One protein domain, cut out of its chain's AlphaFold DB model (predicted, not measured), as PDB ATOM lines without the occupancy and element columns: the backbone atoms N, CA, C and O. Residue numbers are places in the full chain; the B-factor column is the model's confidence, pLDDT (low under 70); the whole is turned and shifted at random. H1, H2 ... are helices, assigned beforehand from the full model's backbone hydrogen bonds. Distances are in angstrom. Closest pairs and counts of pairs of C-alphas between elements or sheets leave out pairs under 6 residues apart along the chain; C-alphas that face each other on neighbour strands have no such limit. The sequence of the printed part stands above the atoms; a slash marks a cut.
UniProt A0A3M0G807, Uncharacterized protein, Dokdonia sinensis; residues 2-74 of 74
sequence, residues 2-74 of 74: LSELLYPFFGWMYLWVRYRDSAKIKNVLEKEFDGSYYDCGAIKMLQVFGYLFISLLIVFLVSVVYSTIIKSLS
ATOM      1  N   LEU A   2      30.118   2.441  -8.380       76.56
ATOM      2  CA  LEU A   2      31.478   2.611  -8.940       76.56
ATOM      3  C   LEU A   2      32.433   3.365  -7.988       76.56
ATOM      4  O   LEU A   2      33.578   2.965  -7.807       76.56
ATOM      5  N   SER A   3      31.948   4.420  -7.329       76.56
ATOM      6  CA  SER A   3      32.701   5.205  -6.336       76.56
ATOM      7  C   SER A   3      33.113   4.390  -5.105       76.56
ATOM      8  O   SER A   3      34.233   4.521  -4.625       76.56
ATOM      9  N   GLU A   4      32.236   3.500  -4.644       83.00
ATOM     10  CA  GLU A   4      32.473   2.584  -3.516       83.00
ATOM     11  C   GLU A   4      33.587   1.574  -3.789       83.00
ATOM     12  O   GLU A   4      34.155   1.033  -2.849       83.00
ATOM     13  N   LEU A   5      33.917   1.334  -5.059       85.62
ATOM     14  CA  LEU A   5      34.993   0.437  -5.470       85.62
ATOM     15  C   LEU A   5      36.269   1.218  -5.807       85.62
ATOM     16  O   LEU A   5      37.367   0.818  -5.426       85.62
ATOM     17  N   LEU A   6      36.125   2.363  -6.476       88.62
ATOM     18  CA  LEU A   6      37.252   3.188  -6.898       88.62
ATOM     19  C   LEU A   6      37.924   3.896  -5.723       88.62
ATOM     20  O   LEU A   6      39.138   3.802  -5.588       88.62
ATOM     21  N   TYR A   7      37.185   4.584  -4.851       89.44
ATOM     22  CA  TYR A   7      37.812   5.336  -3.762       89.44
ATOM     23  C   TYR A   7      38.668   4.464  -2.833       89.44
ATOM     24  O   TYR A   7      39.842   4.790  -2.673       89.44
ATOM     25  N   PRO A   8      38.201   3.321  -2.304       90.81
ATOM     26  CA  PRO A   8      39.060   2.492  -1.467       90.81
ATOM     27  C   PRO A   8      40.242   1.899  -2.241       90.81
ATOM     28  O   PRO A   8      41.336   1.820  -1.687       90.81
ATOM     29  N   PHE A   9      40.076   1.562  -3.528       91.88
ATOM     30  CA  PHE A   9      41.189   1.112  -4.368       91.88
ATOM     31  C   PHE A   9      42.266   2.193  -4.526       91.88
ATOM     32  O   PHE A   9      43.452   1.934  -4.322       91.88
ATOM     33  N   PHE A  10      41.863   3.426  -4.833       90.62
ATOM     34  CA  PHE A  10      42.785   4.550  -4.987       90.62
ATOM     35  C   PHE A  10      43.413   4.981  -3.661       90.62
ATOM     36  O   PHE A  10      44.604   5.287  -3.638       90.62
ATOM     37  N   GLY A  11      42.659   4.968  -2.560       90.75
ATOM     38  CA  GLY A  11      43.182   5.245  -1.221       90.75
ATOM     39  C   GLY A  11      44.223   4.212  -0.794       90.75
ATOM     40  O   GLY A  11      45.310   4.571  -0.338       90.75
ATOM     41  N   TRP A  12      43.936   2.928  -1.026       92.38
ATOM     42  CA  TRP A  12      44.885   1.845  -0.775       92.38
ATOM     43  C   TRP A  12      46.144   1.987  -1.631       92.38
ATOM     44  O   TRP A  12      47.249   2.013  -1.087       92.38
ATOM     45  N   MET A  13      45.986   2.161  -2.946       92.44
ATOM     46  CA  MET A  13      47.099   2.325  -3.884       92.44
ATOM     47  C   MET A  13      47.957   3.548  -3.538       92.44
ATOM     48  O   MET A  13      49.184   3.458  -3.544       92.44
ATOM     49  N   TYR A  14      47.339   4.678  -3.184       92.19
ATOM     50  CA  TYR A  14      48.042   5.891  -2.768       92.19
ATOM     51  C   TYR A  14      48.924   5.646  -1.541       92.19
ATOM     52  O   TYR A  14      50.119   5.954  -1.570       92.19
ATOM     53  N   LEU A  15      48.358   5.073  -0.476       92.44
ATOM     54  CA  LEU A  15      49.096   4.810   0.759       92.44
ATOM     55  C   LEU A  15      50.223   3.798   0.534       92.44
ATOM     56  O   LEU A  15      51.337   4.003   1.024       92.44
ATOM     57  N   TRP A  16      49.967   2.764  -0.269       92.88
ATOM     58  CA  TRP A  16      50.974   1.780  -0.659       92.88
ATOM     59  C   TRP A  16      52.143   2.401  -1.421       92.88
ATOM     60  O   TRP A  16      53.299   2.191  -1.054       92.88
ATOM     61  N   VAL A  17      51.864   3.209  -2.445       91.75
ATOM     62  CA  VAL A  17      52.902   3.856  -3.259       91.75
ATOM     63  C   VAL A  17      53.697   4.878  -2.439       91.75
ATOM     64  O   VAL A  17      54.921   4.958  -2.582       91.75
ATOM     65  N   ARG A  18      53.022   5.646  -1.571       91.75
ATOM     66  CA  ARG A  18      53.614   6.743  -0.788       91.75
ATOM     67  C   ARG A  18      54.479   6.247   0.367       91.75
ATOM     68  O   ARG A  18      55.581   6.757   0.549       91.75
ATOM     69  N   TYR A  19      53.970   5.308   1.162       91.81
ATOM     70  CA  TYR A  19      54.598   4.928   2.428       91.81
ATOM     71  C   TYR A  19      55.326   3.587   2.365       91.81
ATOM     72  O   TYR A  19      56.293   3.431   3.109       91.81
ATOM     73  N   ARG A  20      54.911   2.663   1.477       88.44
ATOM     74  CA  ARG A  20      55.463   1.305   1.229       88.44
ATOM     75  C   ARG A  20      55.581   0.363   2.437       88.44
ATOM     76  O   ARG A  20      55.727  -0.838   2.254       88.44
ATOM     77  N   ASP A  21      55.511   0.891   3.650       93.50
ATOM     78  CA  ASP A  21      55.607   0.196   4.922       93.50
ATOM     79  C   ASP A  21      54.210   0.048   5.531       93.50
ATOM     80  O   ASP A  21      53.507   1.034   5.767       93.50
ATOM     81  N   SER A  22      53.804  -1.193   5.790       88.56
ATOM     82  CA  SER A  22      52.456  -1.525   6.254       88.56
ATOM     83  C   SER A  22      52.122  -0.932   7.627       88.56
ATOM     84  O   SER A  22      50.967  -0.574   7.867       88.56
ATOM     85  N   ALA A  23      53.109  -0.780   8.517       93.00
ATOM     86  CA  ALA A  23      52.902  -0.179   9.833       93.00
ATOM     87  C   ALA A  23      52.692   1.337   9.718       93.00
ATOM     88  O   ALA A  23      51.798   1.889  10.365       93.00
ATOM     89  N   LYS A  24      53.450   2.007   8.840       92.88
ATOM     90  CA  LYS A  24      53.230   3.424   8.512       92.88
ATOM     91  C   LYS A  24      51.883   3.645   7.835       92.88
ATOM     92  O   LYS A  24      51.188   4.584   8.206       92.88
ATOM     93  N   ILE A  25      51.500   2.780   6.895       92.75
ATOM     94  CA  ILE A  25      50.197   2.852   6.216       92.75
ATOM     95  C   ILE A  25      49.066   2.792   7.239       92.75
ATOM     96  O   ILE A  25      48.209   3.668   7.226       92.75
ATOM     97  N   LYS A  26      49.092   1.815   8.153       92.69
ATOM     98  CA  LYS A  26      48.069   1.688   9.198       92.69
ATOM     99  C   LYS A  26      48.009   2.926  10.097       92.69
ATOM    100  O   LYS A  26      46.927   3.435  10.351       92.69
ATOM    101  N   ASN A  27      49.165   3.440  10.521       94.31
ATOM    102  CA  ASN A  27      49.252   4.623  11.384       94.31
ATOM    103  C   ASN A  27      48.673   5.875  10.705       94.31
ATOM    104  O   ASN A  27      47.901   6.607  11.315       94.31
ATOM    105  N   VAL A  28      49.011   6.100   9.432       93.12
ATOM    106  CA  VAL A  28      48.481   7.226   8.647       93.12
ATOM    107  C   VAL A  28      46.986   7.050   8.383       93.12
ATOM    108  O   VAL A  28      46.233   8.006   8.517       93.12
ATOM    109  N   LEU A  29      46.546   5.837   8.048       93.06
ATOM    110  CA  LEU A  29      45.137   5.543   7.804       93.06
ATOM    111  C   LEU A  29      44.279   5.808   9.048       93.06
ATOM    112  O   LEU A  29      43.250   6.462   8.938       93.06
ATOM    113  N   GLU A  30      44.713   5.349  10.222       93.75
ATOM    114  CA  GLU A  30      44.000   5.573  11.487       93.75
ATOM    115  C   GLU A  30      44.008   7.044  11.916       93.75
ATOM    116  O   GLU A  30      43.002   7.525  12.424       93.75
ATOM    117  N   LYS A  31      45.115   7.774  11.717       93.06
ATOM    118  CA  LYS A  31      45.236   9.166  12.183       93.06
ATOM    119  C   LYS A  31      44.622  10.208  11.259       93.06
ATOM    120  O   LYS A  31      44.122  11.213  11.748       93.06
ATOM    121  N   GLU A  32      44.762  10.033   9.949       91.19
ATOM    122  CA  GLU A  32      44.378  11.054   8.966       91.19
ATOM    123  C   GLU A  32      43.063  10.729   8.255       91.19
ATOM    124  O   GLU A  32      42.465  11.619   7.654       91.19
ATOM    125  N   PHE A  33      42.622   9.468   8.298       90.81
ATOM    126  CA  PHE A  33      41.495   8.978   7.503       90.81
ATOM    127  C   PHE A  33      40.538   8.078   8.301       90.81
ATOM    128  O   PHE A  33      39.837   7.273   7.696       90.81
ATOM    129  N   ASP A  34      40.539   8.157   9.639       90.50
ATOM    130  CA  ASP A  34      39.669   7.380  10.545       90.50
ATOM    131  C   ASP A  34      39.647   5.860  10.271       90.50
ATOM    132  O   ASP A  34      38.649   5.167  10.464       90.50
ATOM    133  N   GLY A  35      40.764   5.308   9.787       89.88
ATOM    134  CA  GLY A  35      40.883   3.886   9.450       89.88
ATOM    135  C   GLY A  35      40.227   3.488   8.119       89.88
ATOM    136  O   GLY A  35      40.178   2.299   7.794       89.88
ATOM    137  N   SER A  36      39.755   4.450   7.326       90.94
ATOM    138  CA  SER A  36      38.966   4.231   6.115       90.94
ATOM    139  C   SER A  36      39.750   4.537   4.835       90.94
ATOM    140  O   SER A  36      40.124   5.672   4.529       90.94
ATOM    141  N   TYR A  37      39.974   3.503   4.014       90.94
ATOM    142  CA  TYR A  37      40.582   3.674   2.686       90.94
ATOM    143  C   TYR A  37      39.673   4.441   1.723       90.94
ATOM    144  O   TYR A  37      40.172   5.078   0.794       90.94
ATOM    145  N   TYR A  38      38.356   4.382   1.939       92.12
ATOM    146  CA  TYR A  38      37.381   5.128   1.151       92.12
ATOM    147  C   TYR A  38      37.603   6.632   1.322       92.12
ATOM    148  O   TYR A  38      37.768   7.337   0.327       92.12
ATOM    149  N   ASP A  39      37.708   7.103   2.566       91.38
ATOM    150  CA  ASP A  39      37.894   8.527   2.861       91.38
ATOM    151  C   ASP A  39      39.257   9.018   2.373       91.38
ATOM    152  O   ASP A  39      39.353  10.069   1.735       91.38
ATOM    153  N   CYS A  40      40.301   8.201   2.546       92.88
ATOM    154  CA  CYS A  40      41.615   8.467   1.968       92.88
ATOM    155  C   CYS A  40      41.550   8.676   0.449       92.88
ATOM    156  O   CYS A  40      42.036   9.685  -0.073       92.88
ATOM    157  N   GLY A  41      40.923   7.745  -0.270       91.12
ATOM    158  CA  GLY A  41      40.803   7.825  -1.720       91.12
ATOM    159  C   GLY A  41      39.935   8.982  -2.194       91.12
ATOM    160  O   GLY A  41      40.320   9.671  -3.137       91.12
ATOM    161  N   ALA A  42      38.810   9.233  -1.527       91.19
ATOM    162  CA  ALA A  42      37.907  10.332  -1.848       91.19
ATOM    163  C   ALA A  42      38.603  11.690  -1.682       91.19
ATOM    164  O   ALA A  42      38.602  12.500  -2.611       91.19
ATOM    165  N   ILE A  43      39.275  11.914  -0.545       91.88
ATOM    166  CA  ILE A  43      40.015  13.155  -0.274       91.88
ATOM    167  C   ILE A  43      41.136  13.348  -1.298       91.88
ATOM    168  O   ILE A  43      41.286  14.436  -1.858       91.88
ATOM    169  N   LYS A  44      41.926  12.304  -1.577       91.94
ATOM    170  CA  LYS A  44      43.053  12.408  -2.515       91.94
ATOM    171  C   LYS A  44      42.598  12.602  -3.955       91.94
ATOM    172  O   LYS A  44      43.180  13.434  -4.648       91.94
ATOM    173  N   MET A  45      41.549  11.910  -4.398       91.12
ATOM    174  CA  MET A  45      40.955  12.171  -5.711       91.12
ATOM    175  C   MET A  45      40.449  13.604  -5.812       91.12
ATOM    176  O   MET A  45      40.775  14.291  -6.778       91.12
ATOM    177  N   LEU A  46      39.701  14.075  -4.811       91.94
ATOM    178  CA  LEU A  46      39.163  15.431  -4.811       91.94
ATOM    179  C   LEU A  46      40.282  16.478  -4.870       91.94
ATOM    180  O   LEU A  46      40.167  17.444  -5.618       91.94
ATOM    181  N   GLN A  47      41.390  16.262  -4.152       92.50
ATOM    182  CA  GLN A  47      42.578  17.114  -4.241       92.50
ATOM    183  C   GLN A  47      43.142  17.157  -5.667       92.50
ATOM    184  O   GLN A  47      43.377  18.243  -6.190       92.50
ATOM    185  N   VAL A  48      43.320  16.004  -6.320       92.12
ATOM    186  CA  VAL A  48      43.833  15.934  -7.702       92.12
ATOM    187  C   VAL A  48      42.906  16.662  -8.678       92.12
ATOM    188  O   VAL A  48      43.375  17.482  -9.469       92.12
ATOM    189  N   PHE A  49      41.597  16.418  -8.597       93.44
ATOM    190  CA  PHE A  49      40.610  17.122  -9.419       93.44
ATOM    191  C   PHE A  49      40.604  18.627  -9.143       93.44
ATOM    192  O   PHE A  49      40.552  19.416 -10.085       93.44
ATOM    193  N   GLY A  50      40.718  19.030  -7.877       95.31
ATOM    194  CA  GLY A  50      40.823  20.430  -7.478       95.31
ATOM    195  C   GLY A  50      42.036  21.118  -8.104       95.31
ATOM    196  O   GLY A  50      41.891  22.181  -8.702       95.31
ATOM    197  N   TYR A  51      43.215  20.490  -8.049       96.00
ATOM    198  CA  TYR A  51      44.422  21.025  -8.686       96.00
ATOM    199  C   TYR A  51      44.276  21.152 -10.203       96.00
ATOM    200  O   TYR A  51      44.616  22.197 -10.760       96.00
ATOM    201  N   LEU A  52      43.737  20.126 -10.870       96.44
ATOM    202  CA  LEU A  52      43.487  20.168 -12.311       96.44
ATOM    203  C   LEU A  52      42.535  21.311 -12.674       96.44
ATOM    204  O   LEU A  52      42.833  22.102 -13.568       96.44
ATOM    205  N   PHE A  53      41.431  21.452 -11.945       97.19
ATOM    206  CA  PHE A  53      40.434  22.479 -12.222       97.19
ATOM    207  C   PHE A  53      40.967  23.897 -11.979       97.19
ATOM    208  O   PHE A  53      40.790  24.776 -12.819       97.19
ATOM    209  N   ILE A  54      41.692  24.114 -10.877       97.25
ATOM    210  CA  ILE A  54      42.338  25.404 -10.589       97.25
ATOM    211  C   ILE A  54      43.373  25.742 -11.666       97.25
ATOM    212  O   ILE A  54      43.414  26.877 -12.137       97.25
ATOM    213  N   SER A  55      44.180  24.769 -12.101       97.38
ATOM    214  CA  SER A  55      45.165  24.998 -13.165       97.38
ATOM    215  C   SER A  55      44.502  25.426 -14.478       97.38
ATOM    216  O   SER A  55      44.953  26.377 -15.117       97.38
ATOM    217  N   LEU A  56      43.375  24.799 -14.832       97.62
ATOM    218  CA  LEU A  56      42.594  25.153 -16.013       97.62
ATOM    219  C   LEU A  56      42.020  26.570 -15.905       97.62
ATOM    220  O   LEU A  56      42.097  27.340 -16.863       97.62
ATOM    221  N   LEU A  57      41.496  26.938 -14.732       97.50
ATOM    222  CA  LEU A  57      40.988  28.286 -14.471       97.50
ATOM    223  C   LEU A  57      42.080  29.350 -14.605       97.50
ATOM    224  O   LEU A  57      41.826  30.401 -15.187       97.50
ATOM    225  N   ILE A  58      43.292  29.078 -14.119       97.94
ATOM    226  CA  ILE A  58      44.430  29.997 -14.262       97.94
ATOM    227  C   ILE A  58      44.766  30.203 -15.741       97.94
ATOM    228  O   ILE A  58      44.888  31.344 -16.183       97.94
ATOM    229  N   VAL A  59      44.866  29.125 -16.524       97.81
ATOM    230  CA  VAL A  59      45.149  29.210 -17.968       97.81
ATOM    231  C   VAL A  59      44.068  30.012 -18.696       97.81
ATOM    232  O   VAL A  59      44.382  30.869 -19.528       97.81
ATOM    233  N   PHE A  60      42.800  29.775 -18.358       97.69
ATOM    234  CA  PHE A  60      41.680  30.525 -18.917       97.69
ATOM    235  C   PHE A  60      41.771  32.016 -18.572       97.69
ATOM    236  O   PHE A  60      41.696  32.861 -19.465       97.69
ATOM    237  N   LEU A  61      42.011  32.345 -17.300       97.56
ATOM    238  CA  LEU A  61      42.139  33.725 -16.832       97.56
ATOM    239  C   LEU A  61      43.281  34.457 -17.549       97.56
ATOM    240  O   LEU A  61      43.083  35.555 -18.064       97.56
ATOM    241  N   VAL A  62      44.457  33.829 -17.635       97.56
ATOM    242  CA  VAL A  62      45.625  34.383 -18.336       97.56
ATOM    243  C   VAL A  62      45.299  34.640 -19.805       97.56
ATOM    244  O   VAL A  62      45.611  35.711 -20.318       97.56
ATOM    245  N   SER A  63      44.615  33.706 -20.469       96.94
ATOM    246  CA  SER A  63      44.226  33.846 -21.878       96.94
ATOM    247  C   SER A  63      43.269  35.022 -22.101       96.94
ATOM    248  O   SER A  63      43.436  35.788 -23.054       96.94
ATOM    249  N   VAL A  64      42.288  35.203 -21.211       97.00
ATOM    250  CA  VAL A  64      41.326  36.316 -21.275       97.00
ATOM    251  C   VAL A  64      42.019  37.658 -21.039       97.00
ATOM    252  O   VAL A  64      41.806  38.608 -21.801       97.00
ATOM    253  N   VAL A  65      42.881  37.739 -20.023       96.69
ATOM    254  CA  VAL A  65      43.647  38.954 -19.710       96.69
ATOM    255  C   VAL A  65      44.571  39.317 -20.874       96.69
ATOM    256  O   VAL A  65      44.543  40.452 -21.345       96.69
ATOM    257  N   TYR A  66      45.318  38.346 -21.399       96.44
ATOM    258  CA  TYR A  66      46.206  38.528 -22.548       96.44
ATOM    259  C   TYR A  66      45.459  39.040 -23.787       96.44
ATOM    260  O   TYR A  66      45.875  40.017 -24.407       96.44
ATOM    261  N   SER A  67      44.309  38.434 -24.104       95.69
ATOM    262  CA  SER A  67      43.477  38.842 -25.245       95.69
ATOM    263  C   SER A  67      42.946  40.267 -25.086       95.69
ATOM    264  O   SER A  67      42.914  41.032 -26.050       95.69
ATOM    265  N   THR A  68      42.555  40.643 -23.867       95.62
ATOM    266  CA  THR A  68      42.070  41.996 -23.556       95.62
ATOM    267  C   THR A  68      43.178  43.034 -23.713       95.62
ATOM    268  O   THR A  68      42.955  44.072 -24.331       95.62
ATOM    269  N   ILE A  69      44.382  42.743 -23.210       95.12
ATOM    270  CA  ILE A  69      45.538  43.644 -23.321       95.12
ATOM    271  C   ILE A  69      45.913  43.856 -24.790       95.12
ATOM    272  O   ILE A  69      46.061  44.997 -25.215       95.12
ATOM    273  N   ILE A  70      45.999  42.786 -25.586       94.69
ATOM    274  CA  ILE A  70      46.295  42.894 -27.023       94.69
ATOM    275  C   ILE A  70      45.247  43.732 -27.743       94.69
ATOM    276  O   ILE A  70      45.595  44.627 -28.507       94.69
ATOM    277  N   LYS A  71      43.965  43.464 -27.487       90.56
ATOM    278  CA  LYS A  71      42.874  44.199 -28.131       90.56
ATOM    279  C   LYS A  71      42.837  45.675 -27.726       90.56
ATOM    280  O   LYS A  71      42.320  46.480 -28.479       90.56
ATOM    281  N   SER A  72      43.363  46.023 -26.552       86.12
ATOM    282  CA  SER A  72      43.497  47.412 -26.106       86.12
ATOM    283  C   SER A  72      44.710  48.136 -26.703       86.12
ATOM    284  O   SER A  72      44.754  49.361 -26.629       86.12
ATOM    285  N   LEU A  73      45.712  47.406 -27.204       80.75
ATOM    286  CA  LEU A  73      46.919  47.964 -27.828       80.75
ATOM    287  C   LEU A  73      46.816  48.075 -29.359       80.75
ATOM    288  O   LEU A  73      47.578  48.840 -29.949       80.75
ATOM    289  N   SER A  74      45.927  47.294 -29.982       67.50
ATOM    290  CA  SER A  74      45.557  47.383 -31.402       67.50
ATOM    291  C   SER A  74      44.505  48.456 -31.650       67.50
ATOM    292  O   SER A  74      44.458  48.902 -32.818       67.50
TER     293      SER A  74
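This is residues 2 to 74 of the 74 residues of an uncharacterized protein of Dokdonia sinensis (UniProt A0A3M0G807). What is the shape? It is a small head on one long helical arm: H1 crosses the beginning of H3 near a right angle, H2 fills the corner beside them, and residues 46 to 73 of H3 stick out, with Ser 74 at the tip. How is it made up? The printed part has 73 residues with three named helices, H1, H2 and H3 in that order, and no named strand; the class is all helix. Is it compact? It is extended, with a radius of gyration of the C-alphas of 19.4 A and spans of 63 by 26 by 18 A, the arm making the length.

What does the first helix touch? H1, residues 2 to 19, touches H3, residues 37 to 73, about perpendicular at 90 degrees; the closest C-alphas, Gly 11 and Gly 41, are 3.5 A apart. H3 does so with residues 37 to 45 alone. How does the second helix stand? H2, residues 22 to 32, and H1 touch only at the corner, at a steep tilt of 60 degrees, opposite ways; the closest C-alphas, Leu 15 and Ile 25, are 5.9 A apart. H2 and H3 only just touch, with 3 pairs of C-alphas within 8 A, the closest being Leu 29 and Tyr 37 at 7.1 A. Are the helix backbones in order? In H2 and H3 every O i to N i+4 pair is within hydrogen-bond range; in H1, 13 of 14 are.

Where does H1 run? It runs 25.9 A from C-alpha 2 at (31.478, 2.611, -8.940) to C-alpha 19. How long are H2 and H3? H2 measures 15.2 A, and H3 54.2 A, ending with C-alpha 73 at (46.919, 47.964, -27.828).

How large is it? The two C-alphas farthest apart, Ala 23 and Ser 74, are 63.4 A apart. Are there cuts or long links? The printed part has no cut, and both links are tight. Where is confidence low? Residue 74 alone is under 70.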